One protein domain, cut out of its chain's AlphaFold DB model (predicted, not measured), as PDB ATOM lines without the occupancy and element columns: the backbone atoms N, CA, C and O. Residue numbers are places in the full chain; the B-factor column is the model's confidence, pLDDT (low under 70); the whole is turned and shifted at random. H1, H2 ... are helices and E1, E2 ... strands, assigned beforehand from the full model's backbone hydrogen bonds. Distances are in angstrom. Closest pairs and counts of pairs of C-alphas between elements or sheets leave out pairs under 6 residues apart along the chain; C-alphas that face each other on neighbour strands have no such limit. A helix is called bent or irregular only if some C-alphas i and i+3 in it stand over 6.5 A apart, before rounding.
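This is residues 728 to 848 of the 851 residues of the protein "INTEIN_C_TER domain-containing protein" of Kitasatospora cheerisanensis KCTC 2395 (UniProt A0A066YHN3). A twisted six-stranded sheet has helices over one face: H1 covers the long strands of the meander E1, E2 and E3 at one end, and H3 and H4 pack over the short strands E8 and E5. Beside this layered body, H2 packs on strand E7 of a small separate hairpin, E6 and E7. The printed part has 121 residues with four named helices and eight named strands, in the order E1 E2 E3 H1 E4 H2 H3 H4 E5 E6 E7 E8, class mixed. The large sheet, order E1 E2 E3 E4 E8 E5, is mixed; the whole is compact, with a radius of gyration of the C-alphas of 14.2 A and spans of 40 by 32 by 22 A.

E1, residues 728 to 731, begins at C-alpha 728 (11.803, 3.682, 4.062). E2, residues 737 to 743, is 19.7 A long and E3, residues 746 to 752, 20.0 A. H1, residues 760 to 771, is 17.1 A long, and E4 is residues 778 to 780. H2, residues 785 to 799, begins at (6.654, -15.025, 17.116) and is 18.8 A long; it is irregular, C-alphas 786 and 789 being 8.9 A apart. Then come H3, residues 804 to 809, H4, residues 812 to 819, E5, residues 824 to 826, E6, residues 833 to 835, E7, residues 838 to 841, and E8, residues 845 to 847, ending at (7.275, -13.206, -6.649).

The large sheet is twisted, its C-alphas up to 4.1 A off the best plane. E1 and E2 are a hairpin, with N 728 and O 740 2.9 A apart; E2 and E3 are another, with N 739 and O 750 at 2.9 A. E3 and E4 are parallel, with N 747 and O 778 at 2.8 A, and E3, H1, E4 form a strand-helix-strand unit, two parallel neighbours with a helix between, whose crossover is right-handed. E4 and E8 are antiparallel, with N 779 and O 846 at 2.8 A, as are E8 and E5, with N 847 and O 824 at 2.8 A. H1 lies over E2 and E3 at a height over the sheet of 8.9 A. H4 lies over E8 on the same face, at 9.8 A. H2 touches H3 with residues 793 to 798 alone, the closest C-alphas being Asn 797 and Ala 807, 5.0 A, at a steep tilt of 64 degrees. H3 and H4 only just touch, with 3 pairs of C-alphas within 8 A, and only at the corner. The hairpin E6 and E7 has N 838 and O 835 at 2.8 A; the closest C-alphas of H2 and E7, Asn 795 and His 838, are 5.9 A apart. Every O i to N i+4 pair is within hydrogen-bond range in H1, H3 and H4, and 8 of 11 in H2.

The C-alphas farthest apart, Thr 733 and Gly 801, are 42.2 A apart. The printed part has no cut and no long link. Mean pLDDT of the printed part is 75.7; it is under 70 at residues 728 to 745, 749 to 760, 767, 771 and 784 to 788.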
ATOM      1  N   TYR A 728      12.997   2.999   3.584       39.22
ATOM      2  CA  TYR A 728      11.803   3.682   4.062       39.22
ATOM      3  C   TYR A 728      11.725   3.531   5.578       39.22
ATOM      4  O   TYR A 728      11.500   2.428   6.075       39.22
ATOM      5  N   GLY A 729      11.910   4.630   6.307       43.38
ATOM      6  CA  GLY A 729      11.682   4.698   7.747       43.38
ATOM      7  C   GLY A 729      10.692   5.813   8.047       43.38
ATOM      8  O   GLY A 729      11.029   6.986   7.873       43.38
ATOM      9  N   ASP A 730       9.483   5.451   8.475       40.28
ATOM     10  CA  ASP A 730       8.480   6.414   8.928       40.28
ATOM     11  C   ASP A 730       8.141   6.193  10.405       40.28
ATOM     12  O   ASP A 730       7.838   5.078  10.845       40.28
ATOM     13  N   TYR A 731       8.199   7.290  11.158       38.09
ATOM     14  CA  TYR A 731       7.796   7.357  12.554       38.09
ATOM     15  C   TYR A 731       6.484   8.115  12.623       38.09
ATOM     16  O   TYR A 731       6.431   9.346  12.553       38.09
ATOM     17  N   THR A 732       5.407   7.365  12.804       42.47
ATOM     18  CA  THR A 732       4.096   7.967  13.027       42.47
ATOM     19  C   THR A 732       4.066   8.691  14.378       42.47
ATOM     20  O   THR A 732       4.748   8.326  15.340       42.47
ATOM     21  N   THR A 733       3.209   9.708  14.498       33.88
ATOM     22  CA  THR A 733       3.020  10.498  15.730       33.88
ATOM     23  C   THR A 733       2.552   9.681  16.947       33.88
ATOM     24  O   THR A 733       2.419  10.236  18.038       33.88
ATOM     25  N   ASP A 734       2.270   8.385  16.796       42.84
ATOM     26  CA  ASP A 734       1.780   7.478  17.842       42.84
ATOM     27  C   ASP A 734       2.794   6.404  18.291       42.84
ATOM     28  O   ASP A 734       2.469   5.570  19.141       42.84
ATOM     29  N   GLY A 735       4.027   6.454  17.772       35.47
ATOM     30  CA  GLY A 735       5.102   5.523  18.129       35.47
ATOM     31  C   GLY A 735       5.127   4.229  17.314       35.47
ATOM     32  O   GLY A 735       5.899   3.337  17.648       35.47
ATOM     33  N   THR A 736       4.302   4.099  16.269       49.75
ATOM     34  CA  THR A 736       4.456   3.023  15.281       49.75
ATOM     35  C   THR A 736       5.590   3.354  14.330       49.75
ATOM     36  O   THR A 736       5.593   4.428  13.719       49.75
ATOM     37  N   GLU A 737       6.522   2.417  14.206       49.91
ATOM     38  CA  GLU A 737       7.663   2.496  13.305       49.91
ATOM     39  C   GLU A 737       7.458   1.503  12.159       49.91
ATOM     40  O   GLU A 737       7.262   0.296  12.360       49.91
ATOM     41  N   LEU A 738       7.456   2.044  10.946       58.78
ATOM     42  CA  LEU A 738       7.302   1.301   9.708       58.78
ATOM     43  C   LEU A 738       8.634   1.333   8.968       58.78
ATOM     44  O   LEU A 738       9.095   2.399   8.563       58.78
ATOM     45  N   ILE A 739       9.243   0.159   8.813       53.94
ATOM     46  CA  ILE A 739      10.546  -0.001   8.172       53.94
ATOM     47  C   ILE A 739      10.366  -0.848   6.917       53.94
ATOM     48  O   ILE A 739       9.963  -2.009   6.995       53.94
ATOM     49  N   GLY A 740      10.679  -0.281   5.759       57.03
ATOM     50  CA  GLY A 740      10.739  -0.982   4.481       57.03
ATOM     51  C   GLY A 740      12.142  -0.904   3.888       57.03
ATOM     52  O   GLY A 740      12.801   0.129   3.981       57.03
ATOM     53  N   THR A 741      12.598  -1.989   3.271       55.66
ATOM     54  CA  THR A 741      13.888  -2.055   2.570       55.66
ATOM     55  C   THR A 741      13.700  -2.722   1.216       55.66
ATOM     56  O   THR A 741      13.138  -3.821   1.165       55.66
ATOM     57  N   LEU A 742      14.206  -2.102   0.150       57.88
ATOM     58  CA  LEU A 742      14.249  -2.688  -1.188       57.88
ATOM     59  C   LEU A 742      15.701  -2.977  -1.597       57.88
ATOM     60  O   LEU A 742      16.513  -2.058  -1.672       57.88
ATOM     61  N   GLU A 743      16.009  -4.245  -1.879       57.62
ATOM     62  CA  GLU A 743      17.333  -4.726  -2.310       57.62
ATOM     63  C   GLU A 743      17.158  -5.624  -3.547       57.62
ATOM     64  O   GLU A 743      16.425  -6.609  -3.482       57.62
ATOM     65  N   ASP A 744      17.755  -5.287  -4.696       64.19
ATOM     66  CA  ASP A 744      17.628  -6.045  -5.963       64.19
ATOM     67  C   ASP A 744      16.173  -6.362  -6.387       64.19
ATOM     68  O   ASP A 744      15.858  -7.376  -7.021       64.19
ATOM     69  N   GLY A 745      15.244  -5.474  -6.025       67.94
ATOM     70  CA  GLY A 745      13.807  -5.646  -6.237       67.94
ATOM     71  C   GLY A 745      13.127  -6.622  -5.268       67.94
ATOM     72  O   GLY A 745      11.943  -6.920  -5.437       67.94
ATOM     73  N   ALA A 746      13.830  -7.120  -4.253       73.19
ATOM     74  CA  ALA A 746      13.265  -7.837  -3.121       73.19
ATOM     75  C   ALA A 746      12.912  -6.858  -1.992       73.19
ATOM     76  O   ALA A 746      13.775  -6.238  -1.374       73.19
ATOM     77  N   LEU A 747      11.618  -6.722  -1.722       76.88
ATOM     78  CA  LEU A 747      11.086  -5.928  -0.627       76.88
ATOM     79  C   LEU A 747      11.046  -6.768   0.652       76.88
ATOM     80  O   LEU A 747      10.428  -7.833   0.687       76.88
ATOM     81  N   SER A 748      11.651  -6.258   1.721       73.50
ATOM     82  CA  SER A 748      11.425  -6.710   3.098       73.50
ATOM     83  C   SER A 748      10.763  -5.581   3.890       73.50
ATOM     84  O   SER A 748      11.065  -4.409   3.681       73.50
ATOM     85  N   MET A 749       9.856  -5.925   4.804       69.62
ATOM     86  CA  MET A 749       9.152  -4.941   5.629       69.62
ATOM     87  C   MET A 749       9.031  -5.423   7.074       69.62
ATOM     88  O   MET A 749       8.672  -6.575   7.324       69.62
ATOM     89  N   VAL A 750       9.285  -4.520   8.017       61.66
ATOM     90  CA  VAL A 750       9.108  -4.713   9.455       61.66
ATOM     91  C   VAL A 750       8.160  -3.635   9.970       61.66
ATOM     92  O   VAL A 750       8.327  -2.452   9.690       61.66
ATOM     93  N   VAL A 751       7.158  -4.058  10.737       60.50
ATOM     94  CA  VAL A 751       6.230  -3.151  11.415       60.50
ATOM     95  C   VAL A 751       6.418  -3.323  12.911       60.50
ATOM     96  O   VAL A 751       6.132  -4.393  13.452       60.50
ATOM     97  N   ILE A 752       6.868  -2.269  13.583       55.06
ATOM     98  CA  ILE A 752       6.955  -2.216  15.040       55.06
ATOM     99  C   ILE A 752       5.744  -1.413  15.516       55.06
ATOM    100  O   ILE A 752       5.691  -0.193  15.372       55.06
ATOM    101  N   ARG A 753       4.716  -2.106  16.025       50.09
ATOM    102  CA  ARG A 753       3.466  -1.449  16.439       50.09
ATOM    103  C   ARG A 753       3.656  -0.595  17.691       50.09
ATOM    104  O   ARG A 753       4.027  -1.122  18.739       50.09
ATOM    105  N   GLY A 754       3.291   0.679  17.577       47.03
ATOM    106  CA  GLY A 754       2.996   1.570  18.698       47.03
ATOM    107  C   GLY A 754       1.513   1.513  19.082       47.03
ATOM    108  O   GLY A 754       0.836   0.510  18.857       47.03
ATOM    109  N   ALA A 755       0.974   2.604  19.630       42.75
ATOM    110  CA  ALA A 755      -0.424   2.682  20.083       42.75
ATOM    111  C   ALA A 755      -1.462   2.846  18.942       42.75
ATOM    112  O   ALA A 755      -2.629   3.140  19.208       42.75
ATOM    113  N   SER A 756      -1.049   2.689  17.680       49.59
ATOM    114  CA  SER A 756      -1.850   3.010  16.492       49.59
ATOM    115  C   SER A 756      -3.040   2.088  16.231       49.59
ATOM    116  O   SER A 756      -3.020   0.894  16.535       49.59
ATOM    117  N   THR A 757      -4.042   2.636  15.533       52.38
ATOM    118  CA  THR A 757      -5.160   1.907  14.911       52.38
ATOM    119  C   THR A 757      -5.039   1.798  13.384       52.38
ATOM    120  O   THR A 757      -5.977   1.307  12.751       52.38
ATOM    121  N   THR A 758      -3.944   2.268  12.765       58.09
ATOM    122  CA  THR A 758      -3.787   2.261  11.300       58.09
ATOM    123  C   THR A 758      -3.858   0.826  10.756       58.09
ATOM    124  O   THR A 758      -3.095  -0.042  11.193       58.09
ATOM    125  N   PRO A 759      -4.781   0.525   9.823       69.19
ATOM    126  CA  PRO A 759      -4.899  -0.814   9.263       69.19
ATOM    127  C   PRO A 759      -3.622  -1.222   8.523       69.19
ATOM    128  O   PRO A 759      -3.115  -0.476   7.690       69.19
ATOM    129  N   GLY A 760      -3.135  -2.445   8.751       66.88
ATOM    130  CA  GLY A 760      -1.869  -2.905   8.165       66.88
ATOM    131  C   GLY A 760      -1.812  -2.887   6.631       66.88
ATOM    132  O   GLY A 760      -0.723  -2.903   6.071       66.88
ATOM    133  N   TRP A 761      -2.957  -2.863   5.932       74.56
ATOM    134  CA  TRP A 761      -2.983  -2.777   4.463       74.56
ATOM    135  C   TRP A 761      -2.592  -1.379   3.975       74.56
ATOM    136  O   TRP A 761      -1.972  -1.263   2.928       74.56
ATOM    137  N   GLN A 762      -2.891  -0.340   4.758       76.50
ATOM    138  CA  GLN A 762      -2.517   1.035   4.446       76.50
ATOM    139  C   GLN A 762      -1.006   1.240   4.618       76.50
ATOM    140  O   GLN A 762      -0.372   1.826   3.751       76.50
ATOM    141  N   MET A 763      -0.412   0.662   5.669       70.50
ATOM    142  CA  MET A 763       1.048   0.653   5.863       70.50
ATOM    143  C   MET A 763       1.771  -0.054   4.706       70.50
ATOM    144  O   MET A 763       2.815   0.392   4.242       70.50
ATOM    145  N   PHE A 764       1.201  -1.160   4.217       78.62
ATOM    146  CA  PHE A 764       1.738  -1.871   3.058       78.62
ATOM    147  C   PHE A 764       1.656  -1.010   1.785       78.62
ATOM    148  O   PHE A 764       2.617  -0.963   1.019       78.62
ATOM    149  N   ASP A 765       0.543  -0.297   1.576       81.81
ATOM    150  CA  ASP A 765       0.367   0.605   0.431       81.81
ATOM    151  C   ASP A 765       1.359   1.777   0.462       81.81
ATOM    152  O   ASP A 765       1.901   2.142  -0.579       81.81
ATOM    153  N   GLU A 766       1.636   2.332   1.643       74.19
ATOM    154  CA  GLU A 766       2.615   3.408   1.842       74.19
ATOM    155  C   GLU A 766       4.037   2.962   1.468       74.19
ATOM    156  O   GLU A 766       4.715   3.646   0.698       74.19
ATOM    157  N   VAL A 767       4.463   1.778   1.922       68.31
ATOM    158  CA  VAL A 767       5.776   1.206   1.573       68.31
ATOM    159  C   VAL A 767       5.877   0.911   0.074       68.31
ATOM    160  O   VAL A 767       6.881   1.238  -0.560       68.31
ATOM    161  N   MET A 768       4.828   0.342  -0.526       79.50
ATOM    162  CA  MET A 768       4.794   0.069  -1.967       79.50
ATOM    163  C   MET A 768       4.794   1.350  -2.807       79.50
ATOM    164  O   MET A 768       5.414   1.381  -3.868       79.50
ATOM    165  N   ALA A 769       4.118   2.408  -2.351       75.69
ATOM    166  CA  ALA A 769       4.110   3.704  -3.022       75.69
ATOM    167  C   ALA A 769       5.479   4.391  -2.959       75.69
ATOM    168  O   ALA A 769       5.895   4.991  -3.949       75.69
ATOM    169  N   HIS A 770       6.184   4.276  -1.830       70.75
ATOM    170  CA  HIS A 770       7.533   4.814  -1.681       70.75
ATOM    171  C   HIS A 770       8.517   4.163  -2.659       70.75
ATOM    172  O   HIS A 770       9.157   4.865  -3.435       70.75
ATOM    173  N   PHE A 771       8.574   2.828  -2.675       67.75
ATOM    174  CA  PHE A 771       9.513   2.077  -3.515       67.75
ATOM    175  C   PHE A 771       9.118   1.979  -4.987       67.75
ATOM    176  O   PHE A 771       9.924   1.550  -5.810       67.75
ATOM    177  N   LYS A 772       7.893   2.397  -5.319       77.25
ATOM    178  CA  LYS A 772       7.211   2.180  -6.598       77.25
ATOM    179  C   LYS A 772       6.983   0.684  -6.886       77.25
ATOM    180  O   LYS A 772       7.934  -0.100  -6.944       77.25
ATOM    181  N   PRO A 773       5.736   0.234  -7.110       81.25
ATOM    182  CA  PRO A 773       5.434  -1.190  -7.274       81.25
ATOM    183  C   PRO A 773       6.220  -1.905  -8.381       81.25
ATOM    184  O   PRO A 773       6.489  -3.101  -8.268       81.25
ATOM    185  N   GLU A 774       6.580  -1.200  -9.451       78.88
ATOM    186  CA  GLU A 774       7.372  -1.705 -10.575       78.88
ATOM    187  C   GLU A 774       8.798  -2.121 -10.186       78.88
ATOM    188  O   GLU A 774       9.343  -3.050 -10.786       78.88
ATOM    189  N   ASN A 775       9.373  -1.505  -9.152       75.75
ATOM    190  CA  ASN A 775      10.705  -1.845  -8.659       75.75
ATOM    191  C   ASN A 775      10.675  -3.071  -7.735       75.75
ATOM    192  O   ASN A 775      11.698  -3.725  -7.541       75.75
ATOM    193  N   VAL A 776       9.500  -3.436  -7.212       82.06
ATOM    194  CA  VAL A 776       9.306  -4.613  -6.360       82.06
ATOM    195  C   VAL A 776       9.009  -5.843  -7.225       82.06
ATOM    196  O   VAL A 776       7.915  -6.029  -7.768       82.06
ATOM    197  N   ARG A 777      10.009  -6.714  -7.354       85.50
ATOM    198  CA  ARG A 777       9.956  -8.001  -8.071       85.50
ATOM    199  C   ARG A 777       9.602  -9.170  -7.152       85.50
ATOM    200  O   ARG A 777       9.037 -10.164  -7.613       85.50
ATOM    201  N   ARG A 778       9.929  -9.050  -5.863       87.12
ATOM    202  CA  ARG A 778       9.708 -10.066  -4.831       87.12
ATOM    203  C   ARG A 778       9.381  -9.411  -3.492       87.12
ATOM    204  O   ARG A 778       9.931  -8.366  -3.183       87.12
ATOM    205  N   PHE A 779       8.530 -10.034  -2.685       88.19
ATOM    206  CA  PHE A 779       8.342  -9.710  -1.273       88.19
ATOM    207  C   PHE A 779       8.814 -10.883  -0.415       88.19
ATOM    208  O   PHE A 779       8.295 -11.998  -0.538       88.19
ATOM    209  N   ASP A 780       9.796 -10.623   0.443       84.19
ATOM    210  CA  ASP A 780      10.387 -11.605   1.347       84.19
ATOM    211  C   ASP A 780       9.727 -11.495   2.720       84.19
ATOM    212  O   ASP A 780      10.021 -10.593   3.508       84.19
ATOM    213  N   ALA A 781       8.815 -12.423   3.012       81.94
ATOM    214  CA  ALA A 781       8.155 -12.470   4.304       81.94
ATOM    215  C   ALA A 781       8.984 -13.262   5.326       81.94
ATOM    216  O   ALA A 781       9.569 -14.291   5.000       81.94
ATOM    217  N   ASP A 782       8.972 -12.821   6.585       78.69
ATOM    218  CA  ASP A 782       9.517 -13.573   7.721       78.69
ATOM    219  C   ASP A 782       8.457 -13.633   8.829       78.69
ATOM    220  O   ASP A 782       8.266 -12.682   9.588       78.69
ATOM    221  N   TRP A 783       7.678 -14.717   8.871       81.25
ATOM    222  CA  TRP A 783       6.618 -14.907   9.858       81.25
ATOM    223  C   TRP A 783       7.150 -15.717  11.042       81.25
ATOM    224  O   TRP A 783       7.409 -16.916  10.929       81.25
ATOM    225  N   GLY A 784       7.275 -15.060  12.193       66.94
ATOM    226  CA  GLY A 784       7.708 -15.657  13.459       66.94
ATOM    227  C   GLY A 784       6.873 -15.161  14.640       66.94
ATOM    228  O   GLY A 784       5.809 -14.573  14.456       66.94
ATOM    229  N   VAL A 785       7.371 -15.356  15.864       48.94
ATOM    230  CA  VAL A 785       6.654 -15.025  17.116       48.94
ATOM    231  C   VAL A 785       6.294 -13.532  17.220       48.94
ATOM    232  O   VAL A 785       5.294 -13.178  17.835       48.94
ATOM    233  N   ALA A 786       7.069 -12.652  16.578       43.88
ATOM    234  CA  ALA A 786       6.816 -11.209  16.525       43.88
ATOM    235  C   ALA A 786       5.770 -10.776  15.466       43.88
ATOM    236  O   ALA A 786       5.264  -9.659  15.537       43.88
ATOM    237  N   LEU A 787       5.436 -11.640  14.498       55.72
ATOM    238  CA  LEU A 787       4.437 -11.418  13.438       55.72
ATOM    239  C   LEU A 787       3.416 -12.570  13.437       55.72
ATOM    240  O   LEU A 787       3.150 -13.215  12.417       55.72
ATOM    241  N   ASP A 788       2.864 -12.838  14.620       67.75
ATOM    242  CA  ASP A 788       2.066 -14.026  14.921       67.75
ATOM    243  C   ASP A 788       0.778 -14.135  14.092       67.75
ATOM    244  O   ASP A 788       0.336 -15.241  13.799       67.75
ATOM    245  N   SER A 789       0.197 -13.019  13.647       74.56
ATOM    246  CA  SER A 789      -1.085 -13.017  12.939       74.56
ATOM    247  C   SER A 789      -1.029 -13.736  11.587       74.56
ATOM    248  O   SER A 789      -1.928 -14.516  11.279       74.56
ATOM    249  N   ASN A 790       0.031 -13.523  10.794       81.69
ATOM    250  CA  ASN A 790       0.206 -14.221   9.512       81.69
ATOM    251  C   ASN A 790       0.568 -15.693   9.727       81.69
ATOM    252  O   ASN A 790       0.042 -16.557   9.030       81.69
ATOM    253  N   LEU A 791       1.427 -15.989  10.708       84.94
ATOM    254  CA  LEU A 791       1.825 -17.360  11.029       84.94
ATOM    255  C   LEU A 791       0.646 -18.185  11.572       84.94
ATOM    256  O   LEU A 791       0.488 -19.358  11.236       84.94
ATOM    257  N   LYS A 792      -0.214 -17.565  12.383       85.38
ATOM    258  CA  LYS A 792      -1.434 -18.174  12.913       85.38
ATOM    259  C   LYS A 792      -2.431 -18.466  11.794       85.38
ATOM    260  O   LYS A 792      -2.892 -19.598  11.693       85.38
ATOM    261  N   GLU A 793      -2.705 -17.492  10.925       91.56
ATOM    262  CA  GLU A 793      -3.593 -17.675   9.767       91.56
ATOM    263  C   GLU A 793      -3.046 -18.749   8.807       91.56
ATOM    264  O   GLU A 793      -3.794 -19.608   8.341       91.56
ATOM    265  N   PHE A 794      -1.727 -18.777   8.586       92.50
ATOM    266  CA  PHE A 794      -1.046 -19.812   7.805       92.50
ATOM    267  C   PHE A 794      -1.275 -21.216   8.379       92.50
ATOM    268  O   PHE A 794      -1.705 -22.120   7.664       92.50
ATOM    269  N   ASN A 795      -1.048 -21.395   9.681       91.12
ATOM    270  CA  ASN A 795      -1.271 -22.665  10.368       91.12
ATOM    271  C   ASN A 795      -2.748 -23.092  10.348       91.12
ATOM    272  O   ASN A 795      -3.047 -24.250  10.067       91.12
ATOM    273  N   GLU A 796      -3.681 -22.166  10.581       94.75
ATOM    274  CA  GLU A 796      -5.122 -22.438  10.507       94.75
ATOM    275  C   GLU A 796      -5.556 -22.883   9.103       94.75
ATOM    276  O   GLU A 796      -6.381 -23.786   8.965       94.75
ATOM    277  N   ASN A 797      -4.993 -22.281   8.055       94.56
ATOM    278  CA  ASN A 797      -5.255 -22.663   6.669       94.56
ATOM    279  C   ASN A 797      -4.725 -24.068   6.347       94.56
ATOM    280  O   ASN A 797      -5.417 -24.852   5.693       94.56
ATOM    281  N   LEU A 798      -3.547 -24.429   6.859       93.56
ATOM    282  CA  LEU A 798      -3.008 -25.788   6.731       93.56
ATOM    283  C   LEU A 798      -3.879 -26.823   7.446       93.56
ATOM    284  O   LEU A 798      -4.158 -27.881   6.885       93.56
ATOM    285  N   LEU A 799      -4.371 -26.509   8.648       93.06
ATOM    286  CA  LEU A 799      -5.288 -27.384   9.391       93.06
ATOM    287  C   LEU A 799      -6.629 -27.589   8.665       93.06
ATOM    288  O   LEU A 799      -7.283 -28.609   8.865       93.06
ATOM    289  N   LYS A 800      -7.021 -26.658   7.786       93.75
ATOM    290  CA  LYS A 800      -8.186 -26.783   6.891       93.75
ATOM    291  C   LYS A 800      -7.893 -27.587   5.613       93.75
ATOM    292  O   LYS A 800      -8.765 -27.689   4.756       93.75
ATOM    293  N   GLY A 801      -6.694 -28.158   5.475       92.75
ATOM    294  CA  GLY A 801      -6.306 -29.012   4.350       92.75
ATOM    295  C   GLY A 801      -5.727 -28.272   3.141       92.75
ATOM    296  O   GLY A 801      -5.604 -28.874   2.076       92.75
ATOM    297  N   MET A 802      -5.376 -26.987   3.268       95.31
ATOM    298  CA  MET A 802      -4.724 -26.246   2.181       95.31
ATOM    299  C   MET A 802      -3.277 -26.706   1.965       95.31
ATOM    300  O   MET A 802      -2.596 -27.134   2.898       95.31
ATOM    301  N   SER A 803      -2.779 -26.566   0.731       93.88
ATOM    302  CA  SER A 803      -1.352 -26.744   0.438       93.88
ATOM    303  C   SER A 803      -0.513 -25.641   1.104       93.88
ATOM    304  O   SER A 803      -1.031 -24.569   1.409       93.88
ATOM    305  N   LEU A 804       0.799 -25.851   1.280       91.38
ATOM    306  CA  LEU A 804       1.709 -24.820   1.815       91.38
ATOM    307  C   LEU A 804       1.624 -23.503   1.029       91.38
ATOM    308  O   LEU A 804       1.548 -22.429   1.617       91.38
ATOM    309  N   LYS A 805       1.581 -23.573  -0.304       93.06
ATOM    310  CA  LYS A 805       1.507 -22.372  -1.146       93.06
ATOM    311  C   LYS A 805       0.161 -21.667  -0.995       93.06
ATOM    312  O   LYS A 805       0.127 -20.449  -0.854       93.06
ATOM    313  N   ASP A 806      -0.938 -22.416  -0.963       92.38
ATOM    314  CA  ASP A 806      -2.279 -21.828  -0.859       92.38
ATOM    315  C   ASP A 806      -2.561 -21.291   0.542       92.38
ATOM    316  O   ASP A 806      -3.170 -20.233   0.686       92.38
ATOM    317  N   ALA A 807      -2.051 -21.956   1.577       93.81
ATOM    318  CA  ALA A 807      -2.104 -21.453   2.938       93.81
ATOM    319  C   ALA A 807      -1.371 -20.111   3.068       93.81
ATOM    320  O   ALA A 807      -1.889 -19.214   3.731       93.81
ATOM    321  N   ALA A 808      -0.214 -19.949   2.407       91.75
ATOM    322  CA  ALA A 808       0.561 -18.706   2.408       91.75
ATOM    323  C   ALA A 808      -0.079 -17.596   1.562       91.75
ATOM    324  O   ALA A 808      -0.066 -16.438   1.971       91.75
ATOM    325  N   ARG A 809      -0.685 -17.924   0.413       92.25
ATOM    326  CA  ARG A 809      -1.463 -16.954  -0.385       92.25
ATOM    327  C   ARG A 809      -2.659 -16.404   0.386       92.25
ATOM    328  O   ARG A 809      -2.988 -15.229   0.256       92.25
ATOM    329  N   ASN A 810      -3.281 -17.247   1.205       90.94
ATOM    330  CA  ASN A 810      -4.453 -16.904   2.004       90.94
ATOM    331  C   ASN A 810      -4.120 -16.249   3.353       90.94
ATOM    332  O   ASN A 810      -4.997 -16.191   4.212       90.94
ATOM    333  N   THR A 811      -2.903 -15.740   3.560       90.94
ATOM    334  CA  THR A 811      -2.594 -14.869   4.706       90.94
ATOM    335  C   THR A 811      -2.783 -13.396   4.355       90.94
ATOM    336  O   THR A 811      -2.874 -13.022   3.181       90.94
ATOM    337  N   PHE A 812      -2.817 -12.522   5.362       87.56
ATOM    338  CA  PHE A 812      -2.806 -11.073   5.155       87.56
ATOM    339  C   PHE A 812      -1.671 -10.615   4.217       87.56
ATOM    340  O   PHE A 812      -1.930  -9.859   3.277       87.56
ATOM    341  N   SER A 813      -0.436 -11.084   4.423       84.44
ATOM    342  CA  SER A 813       0.702 -10.746   3.556       84.44
ATOM    343  C   SER A 813       0.512 -11.274   2.132       84.44
ATOM    344  O   SER A 813       0.738 -10.523   1.185       84.44
ATOM    345  N   GLY A 814       0.026 -12.509   1.964       88.81
ATOM    346  CA  GLY A 814      -0.226 -13.089   0.642       88.81
ATOM    347  C   GLY A 814      -1.298 -12.341  -0.152       88.81
ATOM    348  O   GLY A 814      -1.093 -12.025  -1.325       88.81
ATOM    349  N   ARG A 815      -2.401 -11.953   0.502       93.00
ATOM    350  CA  ARG A 815      -3.462 -11.143  -0.120       93.00
ATOM    351  C   ARG A 815      -2.967  -9.761  -0.548       93.00
ATOM    352  O   ARG A 815      -3.362  -9.288  -1.609       93.00
ATOM    353  N   ASN A 816      -2.105  -9.118   0.243       88.25
ATOM    354  CA  ASN A 816      -1.545  -7.814  -0.124       88.25
ATOM    355  C   ASN A 816      -0.500  -7.916  -1.240       88.25
ATOM    356  O   ASN A 816      -0.539  -7.114  -2.165       88.25
ATOM    357  N   CYS A 817       0.352  -8.942  -1.232       89.50
ATOM    358  CA  CYS A 817       1.281  -9.218  -2.332       89.50
ATOM    359  C   CYS A 817       0.541  -9.429  -3.664       89.50
ATOM    360  O   CYS A 817       0.922  -8.866  -4.693       89.50
ATOM    361  N   ALA A 818      -0.582 -10.156  -3.639       89.25
ATOM    362  CA  ALA A 818      -1.407 -10.386  -4.821       89.25
ATOM    363  C   ALA A 818      -1.973  -9.086  -5.430       89.25
ATOM    364  O   ALA A 818      -2.037  -8.983  -6.654       89.25
ATOM    365  N   ARG A 819      -2.300  -8.067  -4.610       92.38
ATOM    366  CA  ARG A 819      -2.769  -6.743  -5.088       92.38
ATOM    367  C   ARG A 819      -1.753  -6.044  -5.997       92.38
ATOM    368  O   ARG A 819      -2.150  -5.229  -6.822       92.38
ATOM    369  N   TYR A 820      -0.469  -6.379  -5.865       90.06
ATOM    370  CA  TYR A 820       0.632  -5.793  -6.633       90.06
ATOM    371  C   TYR A 820       1.244  -6.753  -7.669       90.06
ATOM    372  O   TYR A 820       2.266  -6.441  -8.288       90.06
ATOM    373  N   GLY A 821       0.609  -7.908  -7.906       88.19
ATOM    374  CA  GLY A 821       1.038  -8.888  -8.908       88.19
ATOM    375  C   GLY A 821       2.142  -9.847  -8.447       88.19
ATOM    376  O   GLY A 821       2.754 -10.501  -9.287       88.19
ATOM    377  N   LEU A 822       2.398  -9.949  -7.139       91.62
ATOM    378  CA  LEU A 822       3.320 -10.919  -6.536       91.62
ATOM    379  C   LEU A 822       2.544 -12.191  -6.137       91.62
ATOM    380  O   LEU A 822       2.188 -12.380  -4.973       91.62
ATOM    381  N   THR A 823       2.179 -13.016  -7.120       90.81
ATOM    382  CA  THR A 823       1.234 -14.142  -6.956       90.81
ATOM    383  C   THR A 823       1.897 -15.520  -6.874       90.81
ATOM    384  O   THR A 823       1.286 -16.485  -6.381       90.81
ATOM    385  N   GLU A 824       3.145 -15.639  -7.327       92.19
ATOM    386  CA  GLU A 824       3.920 -16.867  -7.196       92.19
ATOM    387  C   GLU A 824       4.490 -16.990  -5.790       92.19
ATOM    388  O   GLU A 824       5.031 -16.036  -5.241       92.19
ATOM    389  N   VAL A 825       4.343 -18.174  -5.193       92.06
ATOM    390  CA  VAL A 825       4.793 -18.437  -3.826       92.06
ATOM    391  C   VAL A 825       5.838 -19.537  -3.827       92.06
ATOM    392  O   VAL A 825       5.580 -20.673  -4.251       92.06
ATOM    393  N   GLU A 826       6.999 -19.193  -3.288       91.50
ATOM    394  CA  GLU A 826       8.082 -20.110  -2.982       91.50
ATOM    395  C   GLU A 826       8.194 -20.254  -1.462       91.50
ATOM    396  O   GLU A 826       8.211 -19.268  -0.727       91.50
ATOM    397  N   ILE A 827       8.237 -21.495  -0.981       85.56
ATOM    398  CA  ILE A 827       8.448 -21.810   0.433       85.56
ATOM    399  C   ILE A 827       9.507 -22.893   0.477       85.56
ATOM    400  O   ILE A 827       9.240 -24.035   0.098       85.56
ATOM    401  N   ASP A 828      10.700 -22.522   0.923       80.50
ATOM    402  CA  ASP A 828      11.754 -23.484   1.203       80.50
ATOM    403  C   ASP A 828      11.390 -24.255   2.480       80.50
ATOM    404  O   ASP A 828      11.090 -23.665   3.522       80.50
ATOM    405  N   SER A 829      11.404 -25.587   2.407       73.94
ATOM    406  CA  SER A 829      11.135 -26.450   3.556       73.94
ATOM    407  C   SER A 829      12.161 -26.264   4.678       73.94
ATOM    408  O   SER A 829      11.825 -26.506   5.836       73.94
ATOM    409  N   SER A 830      13.367 -25.773   4.368       73.38
ATOM    410  CA  SER A 830      14.396 -25.412   5.351       73.38
ATOM    411  C   SER A 830      14.021 -24.193   6.209       73.38
ATOM    412  O   SER A 830      14.530 -24.029   7.317       73.38
ATOM    413  N   MET A 831      13.087 -23.367   5.728       70.25
ATOM    414  CA  MET A 831      12.618 -22.143   6.388       70.25
ATOM    415  C   MET A 831      11.342 -22.360   7.222       70.25
ATOM    416  O   MET A 831      10.793 -21.404   7.776       70.25
ATOM    417  N   LEU A 832      10.860 -23.605   7.321       83.12
ATOM    418  CA  LEU A 832       9.723 -24.003   8.149       83.12
ATOM    419  C   LEU A 832      10.219 -24.647   9.448       83.12
ATOM    420  O   LEU A 832      10.899 -25.669   9.425       83.12
ATOM    421  N   VAL A 833       9.835 -24.087  10.598       84.38
ATOM    422  CA  VAL A 833      10.224 -24.626  11.913       84.38
ATOM    423  C   VAL A 833       8.990 -25.117  12.658       84.38
ATOM    424  O   VAL A 833       8.169 -24.316  13.098       84.38
ATOM    425  N   GLY A 834       8.853 -26.433  12.819       86.62
ATOM    426  CA  GLY A 834       7.714 -27.077  13.482       86.62
ATOM    427  C   GLY A 834       7.057 -28.137  12.601       86.62
ATOM    428  O   GLY A 834       7.669 -28.637  11.657       86.62
ATOM    429  N   THR A 835       5.813 -28.494  12.914       84.50
ATOM    430  CA  THR A 835       5.019 -29.459  12.138       84.50
ATOM    431  C   THR A 835       3.896 -28.755  11.369       84.50
ATOM    432  O   THR A 835       3.477 -27.669  11.774       84.50
ATOM    433  N   PRO A 836       3.384 -29.339  10.265       84.50
ATOM    434  CA  PRO A 836       2.262 -28.769   9.518       84.50
ATOM    435  C   PRO A 836       1.076 -28.409  10.424       84.50
ATOM    436  O   PRO A 836       0.604 -29.247  11.190       84.50
ATOM    437  N   GLY A 837       0.615 -27.156  10.351       82.38
ATOM    438  CA  GLY A 837      -0.461 -26.627  11.203       82.38
ATOM    439  C   GLY A 837      -0.014 -26.137  12.588       82.38
ATOM    440  O   GLY A 837      -0.814 -25.559  13.319       82.38
ATOM    441  N   HIS A 838       1.259 -26.320  12.941       88.44
ATOM    442  CA  HIS A 838       1.872 -25.879  14.196       88.44
ATOM    443  C   HIS A 838       3.286 -25.318  13.968       88.44
ATOM    444  O   HIS A 838       4.189 -25.507  14.787       88.44
ATOM    445  N   TYR A 839       3.504 -24.639  12.841       86.00
ATOM    446  CA  TYR A 839       4.774 -23.977  12.576       86.00
ATOM    447  C   TYR A 839       4.973 -22.791  13.525       86.00
ATOM    448  O   TYR A 839       4.073 -21.984  13.740       86.00
ATOM    449  N   THR A 840       6.179 -22.691  14.071       78.56
ATOM    450  CA  THR A 840       6.672 -21.583  14.909       78.56
ATOM    451  C   THR A 840       7.446 -20.540  14.101       78.56
ATOM    452  O   THR A 840       7.662 -19.431  14.584       78.56
ATOM    453  N   LYS A 841       7.816 -20.878  12.857       81.94
ATOM    454  CA  LYS A 841       8.390 -19.966  11.866       81.94
ATOM    455  C   LYS A 841       8.042 -20.419  10.446       81.94
ATOM    456  O   LYS A 841       8.068 -21.623  10.176       81.94
ATOM    457  N   ALA A 842       7.754 -19.466   9.561       84.62
ATOM    458  CA  ALA A 842       7.626 -19.667   8.117       84.62
ATOM    459  C   ALA A 842       8.074 -18.408   7.352       84.62
ATOM    460  O   ALA A 842       7.646 -17.309   7.686       84.62
ATOM    461  N   ALA A 843       8.896 -18.556   6.309       85.38
ATOM    462  CA  ALA A 843       9.386 -17.430   5.501       85.38
ATOM    463  C   ALA A 843       9.077 -17.616   3.999       85.38
ATOM    464  O   ALA A 843       9.957 -18.009   3.228       85.38
ATOM    465  N   PRO A 844       7.816 -17.425   3.571       89.38
ATOM    466  CA  PRO A 844       7.445 -17.512   2.163       89.38
ATOM    467  C   PRO A 844       7.938 -16.299   1.369       89.38
ATOM    468  O   PRO A 844       7.894 -15.162   1.841       89.38
ATOM    469  N   LYS A 845       8.326 -16.540   0.117       91.38
ATOM    470  CA  LYS A 845       8.647 -15.494  -0.855       91.38
ATOM    471  C   LYS A 845       7.507 -15.359  -1.851       91.38
ATOM    472  O   LYS A 845       7.061 -16.360  -2.414       91.38
ATOM    473  N   PHE A 846       7.066 -14.129  -2.083       92.62
ATOM    474  CA  PHE A 846       6.027 -13.803  -3.057       92.62
ATOM    475  C   PHE A 846       6.675 -13.110  -4.250       92.62
ATOM    476  O   PHE A 846       7.277 -12.057  -4.087       92.62
ATOM    477  N   THR A 847       6.590 -13.687  -5.439       91.44
ATOM    478  CA  THR A 847       7.275 -13.206  -6.649       91.44
ATOM    479  C   THR A 847       6.279 -12.903  -7.759       91.44
ATOM    480  O   THR A 847       5.142 -13.388  -7.752       91.44
ATOM    481  N   ARG A 848       6.692 -12.062  -8.712       87.00
ATOM    482  CA  ARG A 848       5.964 -11.910  -9.977       87.00
ATOM    483  C   ARG A 848       6.107 -13.200 -10.800       87.00
ATOM    484  O   ARG A 848       7.188 -13.784 -10.766       87.00
TER     485      ARG A 848